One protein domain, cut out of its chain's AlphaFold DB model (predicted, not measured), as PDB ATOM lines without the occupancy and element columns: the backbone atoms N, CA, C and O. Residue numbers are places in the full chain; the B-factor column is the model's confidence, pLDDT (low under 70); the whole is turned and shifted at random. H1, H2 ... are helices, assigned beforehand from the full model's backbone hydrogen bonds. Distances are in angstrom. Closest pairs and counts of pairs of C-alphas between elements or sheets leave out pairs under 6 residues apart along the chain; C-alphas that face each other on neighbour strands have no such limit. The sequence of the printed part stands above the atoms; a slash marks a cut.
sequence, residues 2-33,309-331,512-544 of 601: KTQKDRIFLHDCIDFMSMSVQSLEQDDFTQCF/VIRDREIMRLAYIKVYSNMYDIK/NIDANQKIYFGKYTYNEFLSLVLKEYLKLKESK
ATOM      1  N   LYS A   2      69.267 -11.253   6.118       33.28
ATOM      2  CA  LYS A   2      68.294 -11.921   7.000       33.28
ATOM      3  C   LYS A   2      69.072 -12.457   8.199       33.28
ATOM      4  O   LYS A   2      69.989 -13.248   8.007       33.28
ATOM      5  N   THR A   3      68.731 -11.987   9.392       36.53
ATOM      6  CA  THR A   3      69.236 -12.462  10.684       36.53
ATOM      7  C   THR A   3      69.132 -13.985  10.744       36.53
ATOM      8  O   THR A   3      68.036 -14.549  10.729       36.53
ATOM      9  N   GLN A   4      70.289 -14.642  10.712       51.03
ATOM     10  CA  GLN A   4      70.439 -16.089  10.764       51.03
ATOM     11  C   GLN A   4      69.950 -16.540  12.146       51.03
ATOM     12  O   GLN A   4      70.510 -16.139  13.157       51.03
ATOM     13  N   LYS A   5      68.837 -17.280  12.184       50.56
ATOM     14  CA  LYS A   5      68.237 -17.819  13.414       50.56
ATOM     15  C   LYS A   5      69.314 -18.553  14.222       50.56
ATOM     16  O   LYS A   5      70.016 -19.377  13.635       50.56
ATOM     17  N   ASP A   6      69.405 -18.289  15.525       62.44
ATOM     18  CA  ASP A   6      70.346 -18.962  16.427       62.44
ATOM     19  C   ASP A   6      70.188 -20.484  16.309       62.44
ATOM     20  O   ASP A   6      69.179 -21.068  16.716       62.44
ATOM     21  N   ARG A   7      71.169 -21.140  15.681       68.12
ATOM     22  CA  ARG A   7      71.204 -22.599  15.577       68.12
ATOM     23  C   ARG A   7      71.485 -23.168  16.966       68.12
ATOM     24  O   ARG A   7      72.538 -22.921  17.542       68.12
ATOM     25  N   ILE A   8      70.539 -23.934  17.504       73.88
ATOM     26  CA  ILE A   8      70.734 -24.680  18.752       73.88
ATOM     27  C   ILE A   8      71.560 -25.951  18.515       73.88
ATOM     28  O   ILE A   8      71.491 -26.550  17.440       73.88
ATOM     29  N   PHE A   9      72.255 -26.416  19.560       74.88
ATOM     30  CA  PHE A   9      73.050 -27.656  19.585       74.88
ATOM     31  C   PHE A   9      72.352 -28.849  18.912       74.88
ATOM     32  O   PHE A   9      72.971 -29.604  18.169       74.88
ATOM     33  N   LEU A  10      71.038 -28.999  19.121       76.25
ATOM     34  CA  LEU A  10      70.267 -30.103  18.553       76.25
ATOM     35  C   LEU A  10      70.217 -30.082  17.015       76.25
ATOM     36  O   LEU A  10      70.264 -31.146  16.402       76.25
ATOM     37  N   HIS A  11      70.141 -28.904  16.386       76.81
ATOM     38  CA  HIS A  11      70.162 -28.795  14.923       76.81
ATOM     39  C   HIS A  11      71.504 -29.258  14.360       76.81
ATOM     40  O   HIS A  11      71.537 -30.039  13.413       76.81
ATOM     41  N   ASP A  12      72.598 -28.845  14.996       75.50
ATOM     42  CA  ASP A  12      73.941 -29.274  14.619       75.50
ATOM     43  C   ASP A  12      74.118 -30.780  14.813       75.50
ATOM     44  O   ASP A  12      74.611 -31.451  13.915       75.50
ATOM     45  N   CYS A  13      73.651 -31.345  15.932       77.19
ATOM     46  CA  CYS A  13      73.676 -32.792  16.148       77.19
ATOM     47  C   CYS A  13      72.923 -33.559  15.058       77.19
ATOM     48  O   CYS A  13      73.411 -34.591  14.605       77.19
ATOM     49  N   ILE A  14      71.746 -33.082  14.645       79.00
ATOM     50  CA  ILE A  14      70.960 -33.725  13.586       79.00
ATOM     51  C   ILE A  14      71.703 -33.672  12.252       79.00
ATOM     52  O   ILE A  14      71.737 -34.684  11.552       79.00
ATOM     53  N   ASP A  15      72.313 -32.540  11.908       78.75
ATOM     54  CA  ASP A  15      73.083 -32.413  10.670       78.75
ATOM     55  C   ASP A  15      74.341 -33.292  10.716       78.75
ATOM     56  O   ASP A  15      74.578 -34.051   9.780       78.75
ATOM     57  N   PHE A  16      75.072 -33.334  11.836       77.88
ATOM     58  CA  PHE A  16      76.213 -34.239  12.006       77.88
ATOM     59  C   PHE A  16      75.822 -35.712  11.928       77.88
ATOM     60  O   PHE A  16      76.525 -36.497  11.292       77.88
ATOM     61  N   MET A  17      74.715 -36.106  12.561       75.44
ATOM     62  CA  MET A  17      74.200 -37.470  12.448       75.44
ATOM     63  C   MET A  17      73.802 -37.775  11.006       75.44
ATOM     64  O   MET A  17      74.132 -38.846  10.514       75.44
ATOM     65  N   SER A  18      73.158 -36.835  10.312       76.25
ATOM     66  CA  SER A  18      72.792 -36.983   8.901       76.25
ATOM     67  C   SER A  18      74.027 -37.180   8.020       76.25
ATOM     68  O   SER A  18      74.065 -38.131   7.249       76.25
ATOM     69  N   MET A  19      75.055 -36.343   8.178       76.69
ATOM     70  CA  MET A  19      76.315 -36.457   7.436       76.69
ATOM     71  C   MET A  19      77.045 -37.758   7.768       76.69
ATOM     72  O   MET A  19      77.514 -38.448   6.873       76.69
ATOM     73  N   SER A  20      77.085 -38.142   9.047       73.19
ATOM     74  CA  SER A  20      77.702 -39.401   9.477       73.19
ATOM     75  C   SER A  20      76.982 -40.606   8.874       73.19
ATOM     76  O   SER A  20      77.632 -41.534   8.407       73.19
ATOM     77  N   VAL A  21      75.646 -40.591   8.858       74.88
ATOM     78  CA  VAL A  21      74.833 -41.642   8.234       74.88
ATOM     79  C   VAL A  21      75.073 -41.681   6.727       74.88
ATOM     80  O   VAL A  21      75.279 -42.767   6.205       74.88
ATOM     81  N   GLN A  22      75.129 -40.534   6.047       75.44
ATOM     82  CA  GLN A  22      75.440 -40.462   4.615       75.44
ATOM     83  C   GLN A  22      76.843 -41.000   4.300       75.44
ATOM     84  O   GLN A  22      76.994 -41.795   3.379       75.44
ATOM     85  N   SER A  23      77.865 -40.636   5.081       74.25
ATOM     86  CA  SER A  23      79.224 -41.165   4.899       74.25
ATOM     87  C   SER A  23      79.304 -42.673   5.156       74.25
ATOM     88  O   SER A  23      80.039 -43.372   4.462       74.25
ATOM     89  N   LEU A  24      78.545 -43.184   6.133       74.38
ATOM     90  CA  LEU A  24      78.437 -44.622   6.402       74.38
ATOM     91  C   LEU A  24      77.630 -45.366   5.331       74.38
ATOM     92  O   LEU A  24      77.896 -46.533   5.084       74.38
ATOM     93  N   GLU A  25      76.640 -44.718   4.720       75.62
ATOM     94  CA  GLU A  25      75.849 -45.287   3.626       75.62
ATOM     95  C   GLU A  25      76.661 -45.354   2.329       75.62
ATOM     96  O   GLU A  25      76.599 -46.354   1.618       75.62
ATOM     97  N   GLN A  26      77.453 -44.318   2.041       75.06
ATOM     98  CA  GLN A  26      78.343 -44.304   0.885       75.06
ATOM     99  C   GLN A  26      79.495 -45.301   1.046       75.06
ATOM    100  O   GLN A  26      79.796 -46.000   0.089       75.06
ATOM    101  N   ASP A  27      80.133 -45.367   2.226       80.44
ATOM    102  CA  ASP A  27      81.271 -46.246   2.573       80.44
ATOM    103  C   ASP A  27      82.238 -46.540   1.409       80.44
ATOM    104  O   ASP A  27      82.670 -47.675   1.170       80.44
ATOM    105  N   ASP A  28      82.595 -45.489   0.666       79.88
ATOM    106  CA  ASP A  28      83.450 -45.598  -0.519       79.88
ATOM    107  C   ASP A  28      84.815 -46.212  -0.170       79.88
ATOM    108  O   ASP A  28      85.448 -46.861  -1.001       79.88
ATOM    109  N   PHE A  29      85.265 -46.047   1.079       84.69
ATOM    110  CA  PHE A  29      86.514 -46.621   1.561       84.69
ATOM    111  C   PHE A  29      86.475 -48.149   1.582       84.69
ATOM    112  O   PHE A  29      87.339 -48.792   0.981       84.69
ATOM    113  N   THR A  30      85.506 -48.750   2.278       83.69
ATOM    114  CA  THR A  30      85.435 -50.213   2.390       83.69
ATOM    115  C   THR A  30      85.150 -50.832   1.029       83.69
ATOM    116  O   THR A  30      85.765 -51.839   0.671       83.69
ATOM    117  N   GLN A  31      84.319 -50.171   0.215       86.56
ATOM    118  CA  GLN A  31      84.023 -50.598  -1.150       86.56
ATOM    119  C   GLN A  31      85.265 -50.713  -2.041       86.56
ATOM    120  O   GLN A  31      85.288 -51.585  -2.903       86.56
ATOM    121  N   CYS A  32      86.330 -49.933  -1.818       88.81
ATOM    122  CA  CYS A  32      87.594 -50.072  -2.558       88.81
ATOM    123  C   CYS A  32      88.302 -51.419  -2.315       88.81
ATOM    124  O   CYS A  32      89.132 -51.853  -3.118       88.81
ATOM    125  N   PHE A  33      88.025 -52.073  -1.185       89.06
ATOM    126  CA  PHE A  33      88.779 -53.234  -0.707       89.06
ATOM    127  C   PHE A  33      87.954 -54.507  -0.568       89.06
ATOM    128  O   PHE A  33      88.498 -55.514  -0.089       89.06
ATOM    129  N   VAL A 309      93.399 -46.574  12.257       59.72
ATOM    130  CA  VAL A 309      93.598 -45.131  12.493       59.72
ATOM    131  C   VAL A 309      93.085 -44.725  13.889       59.72
ATOM    132  O   VAL A 309      92.662 -43.600  14.094       59.72
ATOM    133  N   ILE A 310      93.062 -45.640  14.866       60.41
ATOM    134  CA  ILE A 310      92.438 -45.455  16.186       60.41
ATOM    135  C   ILE A 310      93.012 -44.211  16.865       60.41
ATOM    136  O   ILE A 310      92.254 -43.346  17.286       60.41
ATOM    137  N   ARG A 311      94.341 -44.056  16.851       67.00
ATOM    138  CA  ARG A 311      95.013 -42.891  17.439       67.00
ATOM    139  C   ARG A 311      94.637 -41.580  16.746       67.00
ATOM    140  O   ARG A 311      94.250 -40.624  17.403       67.00
ATOM    141  N   ASP A 312      94.749 -41.522  15.423       68.44
ATOM    142  CA  ASP A 312      94.427 -40.307  14.664       68.44
ATOM    143  C   ASP A 312      92.924 -39.973  14.750       68.44
ATOM    144  O   ASP A 312      92.562 -38.803  14.835       68.44
ATOM    145  N   ARG A 313      92.049 -40.987  14.829       71.25
ATOM    146  CA  ARG A 313      90.607 -40.840  15.081       71.25
ATOM    147  C   ARG A 313      90.338 -40.215  16.449       71.25
ATOM    148  O   ARG A 313      89.496 -39.328  16.552       71.25
ATOM    149  N   GLU A 314      91.031 -40.665  17.491       71.75
ATOM    150  CA  GLU A 314      90.896 -40.114  18.844       71.75
ATOM    151  C   GLU A 314      91.373 -38.662  18.915       71.75
ATOM    152  O   GLU A 314      90.658 -37.813  19.448       71.75
ATOM    153  N   ILE A 315      92.522 -38.345  18.312       75.69
ATOM    154  CA  ILE A 315      93.033 -36.967  18.252       75.69
ATOM    155  C   ILE A 315      92.061 -36.073  17.471       75.69
ATOM    156  O   ILE A 315      91.739 -34.978  17.927       75.69
ATOM    157  N   MET A 316      91.534 -36.546  16.337       78.56
ATOM    158  CA  MET A 316      90.545 -35.806  15.544       78.56
ATOM    159  C   MET A 316      89.253 -35.566  16.334       78.56
ATOM    160  O   MET A 316      88.708 -34.463  16.323       78.56
ATOM    161  N   ARG A 317      88.791 -36.566  17.095       78.00
ATOM    162  CA  ARG A 317      87.646 -36.425  18.006       78.00
ATOM    163  C   ARG A 317      87.905 -35.359  19.074       78.00
ATOM    164  O   ARG A 317      87.014 -34.562  19.356       78.00
ATOM    165  N   LEU A 318      89.098 -35.325  19.670       78.00
ATOM    166  CA  LEU A 318      89.463 -34.320  20.674       78.00
ATOM    167  C   LEU A 318      89.538 -32.909  20.079       78.00
ATOM    168  O   LEU A 318      88.988 -31.977  20.668       78.00
ATOM    169  N   ALA A 319      90.163 -32.763  18.909       81.50
ATOM    170  CA  ALA A 319      90.237 -31.501  18.178       81.50
ATOM    171  C   ALA A 319      88.839 -30.945  17.896       81.50
ATOM    172  O   ALA A 319      88.538 -29.795  18.218       81.50
ATOM    173  N   TYR A 320      87.959 -31.808  17.390       83.75
ATOM    174  CA  TYR A 320      86.566 -31.481  17.137       83.75
ATOM    175  C   TYR A 320      85.856 -30.995  18.406       83.75
ATOM    176  O   TYR A 320      85.255 -29.921  18.408       83.75
ATOM    177  N   ILE A 321      85.963 -31.749  19.510       80.38
ATOM    178  CA  ILE A 321      85.324 -31.397  20.788       80.38
ATOM    179  C   ILE A 321      85.790 -30.020  21.265       80.38
ATOM    180  O   ILE A 321      84.979 -29.238  21.763       80.38
ATOM    181  N   LYS A 322      87.082 -29.721  21.126       81.31
ATOM    182  CA  LYS A 322      87.669 -28.463  21.583       81.31
ATOM    183  C   LYS A 322      87.204 -27.276  20.747       81.31
ATOM    184  O   LYS A 322      86.761 -26.284  21.316       81.31
ATOM    185  N   VAL A 323      87.232 -27.399  19.422       83.44
ATOM    186  CA  VAL A 323      86.748 -26.351  18.510       83.44
ATOM    187  C   VAL A 323      85.261 -26.092  18.727       83.44
ATOM    188  O   VAL A 323      84.869 -24.947  18.931       83.44
ATOM    189  N   TYR A 324      84.449 -27.147  18.788       82.88
ATOM    190  CA  TYR A 324      83.014 -27.018  19.017       82.88
ATOM    191  C   TYR A 324      82.695 -26.378  20.381       82.88
ATOM    192  O   TYR A 324      81.851 -25.491  20.466       82.88
ATOM    193  N   SER A 325      83.407 -26.769  21.450       79.81
ATOM    194  CA  SER A 325      83.219 -26.175  22.788       79.81
ATOM    195  C   SER A 325      83.577 -24.685  22.810       79.81
ATOM    196  O   SER A 325      82.857 -23.898  23.419       79.81
ATOM    197  N   ASN A 326      84.651 -24.297  22.114       80.69
ATOM    198  CA  ASN A 326      85.080 -22.902  22.014       80.69
ATOM    199  C   ASN A 326      84.085 -22.040  21.220       80.69
ATOM    200  O   ASN A 326      83.881 -20.880  21.563       80.69
ATOM    201  N   MET A 327      83.462 -22.583  20.170       76.19
ATOM    202  CA  MET A 327      82.515 -21.838  19.327       76.19
ATOM    203  C   MET A 327      81.246 -21.415  20.062       76.19
ATOM    204  O   MET A 327      80.735 -20.325  19.819       76.19
ATOM    205  N   TYR A 328      80.749 -22.271  20.949       70.88
ATOM    206  CA  TYR A 328      79.523 -22.023  21.707       70.88
ATOM    207  C   TYR A 328      79.783 -21.379  23.074       70.88
ATOM    208  O   TYR A 328      78.884 -21.365  23.913       70.88
ATOM    209  N   ASP A 329      81.014 -20.901  23.308       64.44
ATOM    210  CA  ASP A 329      81.510 -20.414  24.603       64.44
ATOM    211  C   ASP A 329      81.056 -21.323  25.755       64.44
ATOM    212  O   ASP A 329      80.698 -20.893  26.857       64.44
ATOM    213  N   ILE A 330      81.044 -22.636  25.478       58.94
ATOM    214  CA  ILE A 330      80.819 -23.657  26.484       58.94
ATOM    215  C   ILE A 330      82.118 -23.655  27.268       58.94
ATOM    216  O   ILE A 330      83.013 -24.471  27.037       58.94
ATOM    217  N   LYS A 331      82.222 -22.716  28.216       44.16
ATOM    218  CA  LYS A 331      83.106 -22.825  29.362       44.16
ATOM    219  C   LYS A 331      82.721 -24.130  30.035       44.16
ATOM    220  O   LYS A 331      81.921 -24.171  30.970       44.16
ATOM    221  N   ASN A 512      79.932 -31.348  -3.081       35.59
ATOM    222  CA  ASN A 512      78.572 -31.778  -3.423       35.59
ATOM    223  C   ASN A 512      77.601 -31.848  -2.234       35.59
ATOM    224  O   ASN A 512      76.390 -31.898  -2.454       35.59
ATOM    225  N   ILE A 513      78.086 -31.826  -0.988       41.31
ATOM    226  CA  ILE A 513      77.197 -31.670   0.175       41.31
ATOM    227  C   ILE A 513      76.753 -30.200   0.276       41.31
ATOM    228  O   ILE A 513      75.585 -29.920   0.545       41.31
ATOM    229  N   ASP A 514      77.654 -29.265  -0.038       40.31
ATOM    230  CA  ASP A 514      77.429 -27.821   0.096       40.31
ATOM    231  C   ASP A 514      76.668 -27.202  -1.091       40.31
ATOM    232  O   ASP A 514      75.917 -26.240  -0.914       40.31
ATOM    233  N   ALA A 515      76.787 -27.773  -2.299       39.41
ATOM    234  CA  ALA A 515      76.132 -27.225  -3.492       39.41
ATOM    235  C   ALA A 515      74.595 -27.163  -3.367       39.41
ATOM    236  O   ALA A 515      73.969 -26.291  -3.969       39.41
ATOM    237  N   ASN A 516      73.987 -28.033  -2.548       42.97
ATOM    238  CA  ASN A 516      72.536 -28.061  -2.327       42.97
ATOM    239  C   ASN A 516      72.095 -27.921  -0.858       42.97
ATOM    240  O   ASN A 516      70.919 -27.641  -0.613       42.97
ATOM    241  N   GLN A 517      72.987 -28.066   0.129       49.78
ATOM    242  CA  GLN A 517      72.668 -27.848   1.541       49.78
ATOM    243  C   GLN A 517      73.722 -26.947   2.178       49.78
ATOM    244  O   GLN A 517      74.794 -27.399   2.547       49.78
ATOM    245  N   LYS A 518      73.391 -25.664   2.366       58.09
ATOM    246  CA  LYS A 518      74.227 -24.732   3.133       58.09
ATOM    247  C   LYS A 518      74.207 -25.134   4.615       58.09
ATOM    248  O   LYS A 518      73.343 -24.675   5.370       58.09
ATOM    249  N   ILE A 519      75.097 -26.038   5.022       64.31
ATOM    250  CA  ILE A 519      75.219 -26.495   6.412       64.31
ATOM    251  C   ILE A 519      76.127 -25.515   7.162       64.31
ATOM    252  O   ILE A 519      77.236 -25.203   6.732       64.31
ATOM    253  N   TYR A 520      75.649 -25.032   8.307       66.75
ATOM    254  CA  TYR A 520      76.359 -24.071   9.151       66.75
ATOM    255  C   TYR A 520      76.479 -24.615  10.575       66.75
ATOM    256  O   TYR A 520      75.569 -25.281  11.049       66.75
ATOM    257  N   PHE A 521      77.554 -24.276  11.277       68.06
ATOM    258  CA  PHE A 521      77.750 -24.546  12.700       68.06
ATOM    259  C   PHE A 521      77.940 -23.208  13.408       68.06
ATOM    260  O   PHE A 521      78.990 -22.565  13.311       68.06
ATOM    261  N   GLY A 522      76.869 -22.726  14.041       70.81
ATOM    262  CA  GLY A 522      76.778 -21.340  14.491       70.81
ATOM    263  C   GLY A 522      76.919 -20.366  13.314       70.81
ATOM    264  O   GLY A 522      76.078 -20.350  12.415       70.81
ATOM    265  N   LYS A 523      77.995 -19.569  13.320       68.81
ATOM    266  CA  LYS A 523      78.329 -18.590  12.266       68.81
ATOM    267  C   LYS A 523      79.241 -19.128  11.156       68.81
ATOM    268  O   LYS A 523      79.466 -18.422  10.182       68.81
ATOM    269  N   TYR A 524      79.797 -20.325  11.327       71.31
ATOM    270  CA  TYR A 524      80.759 -20.910  10.393       71.31
ATOM    271  C   TYR A 524      80.043 -21.820   9.399       71.31
ATOM    272  O   TYR A 524      79.129 -22.552   9.774       71.31
ATOM    273  N   THR A 525      80.460 -21.808   8.139       77.31
ATOM    274  CA  THR A 525      80.126 -22.870   7.176       77.31
ATOM    275  C   THR A 525      80.749 -24.201   7.609       77.31
ATOM    276  O   THR A 525      81.681 -24.229   8.421       77.31
ATOM    277  N   TYR A 526      80.266 -25.323   7.070       73.31
ATOM    278  CA  TYR A 526      80.878 -26.632   7.327       73.31
ATOM    279  C   TYR A 526      82.378 -26.659   6.991       73.31
ATOM    280  O   TYR A 526      83.168 -27.141   7.802       73.31
ATOM    281  N   ASN A 527      82.783 -26.084   5.855       71.31
ATOM    282  CA  ASN A 527      84.187 -26.059   5.436       71.31
ATOM    283  C   ASN A 527      85.053 -25.213   6.379       71.31
ATOM    284  O   ASN A 527      86.123 -25.653   6.795       71.31
ATOM    285  N   GLU A 528      84.573 -24.041   6.803       77.31
ATOM    286  CA  GLU A 528      85.280 -23.216   7.794       77.31
ATOM    287  C   GLU A 528      85.402 -23.929   9.147       77.31
ATOM    288  O   GLU A 528      86.468 -23.914   9.769       77.31
ATOM    289  N   PHE A 529      84.329 -24.588   9.596       80.12
ATOM    290  CA  PHE A 529      84.334 -25.394  10.814       80.12
ATOM    291  C   PHE A 529      85.365 -26.527  10.721       80.12
ATOM    292  O   PHE A 529      86.195 -26.690  11.618       80.12
ATOM    293  N   LEU A 530      85.357 -27.283   9.623       78.56
ATOM    294  CA  LEU A 530      86.276 -28.393   9.392       78.56
ATOM    295  C   LEU A 530      87.735 -27.919   9.350       78.56
ATOM    296  O   LEU A 530      88.596 -28.548   9.966       78.56
ATOM    297  N   SER A 531      88.005 -26.781   8.711       75.94
ATOM    298  CA  SER A 531      89.328 -26.153   8.685       75.94
ATOM    299  C   SER A 531      89.829 -25.782  10.084       75.94
ATOM    300  O   SER A 531      91.000 -26.000  10.399       75.94
ATOM    301  N   LEU A 532      88.958 -25.282  10.967       82.69
ATOM    302  CA  LEU A 532      89.313 -25.013  12.368       82.69
ATOM    303  C   LEU A 532      89.619 -26.301  13.141       82.69
ATOM    304  O   LEU A 532      90.608 -26.356  13.875       82.69
ATOM    305  N   VAL A 533      88.810 -27.348  12.951       83.12
ATOM    306  CA  VAL A 533      89.057 -28.671  13.548       83.12
ATOM    307  C   VAL A 533      90.392 -29.241  13.081       83.12
ATOM    308  O   VAL A 533      91.159 -29.741  13.902       83.12
ATOM    309  N   LEU A 534      90.705 -29.132  11.789       81.88
ATOM    310  CA  LEU A 534      91.952 -29.641  11.226       81.88
ATOM    311  C   LEU A 534      93.175 -28.904  11.791       81.88
ATOM    312  O   LEU A 534      94.158 -29.549  12.157       81.88
ATOM    313  N   LYS A 535      93.097 -27.575  11.941       83.75
ATOM    314  CA  LYS A 535      94.146 -26.776  12.599       83.75
ATOM    315  C   LYS A 535      94.393 -27.243  14.038       83.75
ATOM    316  O   LYS A 535      95.543 -27.438  14.431       83.75
ATOM    317  N   GLU A 536      93.336 -27.481  14.817       82.19
ATOM    318  CA  GLU A 536      93.477 -27.965  16.198       82.19
ATOM    319  C   GLU A 536      93.987 -29.415  16.256       82.19
ATOM    320  O   GLU A 536      94.797 -29.753  17.117       82.19
ATOM    321  N   TYR A 537      93.577 -30.267  15.316       82.56
ATOM    322  CA  TYR A 537      94.091 -31.630  15.178       82.56
ATOM    323  C   TYR A 537      95.606 -31.643  14.948       82.56
ATOM    324  O   TYR A 537      96.317 -32.380  15.633       82.56
ATOM    325  N   LEU A 538      96.108 -30.808  14.033       80.56
ATOM    326  CA  LEU A 538      97.543 -30.693  13.760       80.56
ATOM    327  C   LEU A 538      98.306 -30.214  14.997       80.56
ATOM    328  O   LEU A 538      99.296 -30.832  15.386       80.56
ATOM    329  N   LYS A 539      97.775 -29.202  15.690       81.75
ATOM    330  CA  LYS A 539      98.337 -28.708  16.952       81.75
ATOM    331  C   LYS A 539      98.428 -29.800  18.020       81.75
ATOM    332  O   LYS A 539      99.448 -29.922  18.697       81.75
ATOM    333  N   LEU A 540      97.376 -30.606  18.178       77.25
ATOM    334  CA  LEU A 540      97.386 -31.738  19.106       77.25
ATOM    335  C   LEU A 540      98.402 -32.798  18.671       77.25
ATOM    336  O   LEU A 540      99.133 -33.313  19.510       77.25
ATOM    337  N   LYS A 541      98.496 -33.092  17.371       72.75
ATOM    338  CA  LYS A 541      99.413 -34.096  16.813       72.75
ATOM    339  C   LYS A 541     100.890 -33.731  16.985       72.75
ATOM    340  O   LYS A 541     101.694 -34.621  17.252       72.75
ATOM    341  N   GLU A 542     101.235 -32.452  16.867       71.81
ATOM    342  CA  GLU A 542     102.601 -31.930  17.029       71.81
ATOM    343  C   GLU A 542     103.030 -31.780  18.498       71.81
ATOM    344  O   GLU A 542     104.223 -31.667  18.794       71.81
ATOM    345  N   SER A 543     102.086 -31.820  19.444       68.94
ATOM    346  CA  SER A 543     102.403 -31.706  20.867       68.94
ATOM    347  C   SER A 543     103.184 -32.935  21.370       68.94
ATOM    348  O   SER A 543     102.732 -34.081  21.275       68.94
ATOM    349  N   LYS A 544     104.363 -32.703  21.967       46.41
ATOM    350  CA  LYS A 544     105.243 -33.743  22.548       46.41
ATOM    351  C   LYS A 544     104.621 -34.515  23.734       46.41
ATOM    352  O   LYS A 544     105.196 -35.507  24.163       46.41
TER     353      LYS A 544
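This is residues 2 to 33, 309 to 331 and 512 to 544 of the 601 residues of the protein "PlsC domain-containing protein" of Edhazardia aedis (strain USNM 41457) (UniProt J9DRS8). Two helices, H3 and H4, cross as an X, and a third helix, H1, is set apart from both, touching neither. Residues 20 to 33, which take in 20 to 26 of H1 and the short H2, stick out from the rest, and residues 512 to 525 form a long stretch with no named element before H4. The printed part has 88 residues with four named helices, H1, H2, H3 and H4 along the chain, and no named strand; the class is all helix. It is only just loose, close to compact, with a radius of gyration of the C-alphas of 14.7 A, and its outline, 45 by 36 by 20 A, is only just flat.

Start at H1, residues 9 to 26, and go on to H2, residues 28 to 31; the two meet only through their tight link of 1 residue. Look next at H3, residues 310 to 327, and H4, residues 526 to 542, which touch, with 19 pairs of C-alphas within 8 A. Their closest C-alphas are those of Ala 319 and Tyr 537, 4.9 A apart. H3 touches H4 with residues 315 to 323 alone. The two run opposite ways at a steep tilt of 58 degrees. H1 is apart from H3 and from H4, and H2 is apart from both too. Just before H4, residues 520 to 521 pair with residues 524 to 525, antiparallel. In H1, H3 and H4 every O i to N i+4 pair is within hydrogen-bond range; H2 is too short for such a pair.

Find C-alpha 9 at (73.050, -27.656, 19.585); from there H1 runs 25.6 A to Gln 26. H2 spans 5.1 A. H3 runs 25.8 A from C-alpha 310 at (92.438, -45.455, 16.186). H4 runs 24.4 A and ends at C-alpha 542, (102.601, -31.930, 17.029).

The two C-alphas farthest apart are those of Lys 2 and Phe 33, 46.8 A. Across the cut at residues 34 to 308, C-alphas 33 and 309 are 16.2 A apart; across that at 332 to 511, C-alphas 331 and 512 are 34.3 A apart. The mean pLDDT of the printed part is 71.1, and 26 residues are under 70, among them residues 2 to 7 and 512 to 521.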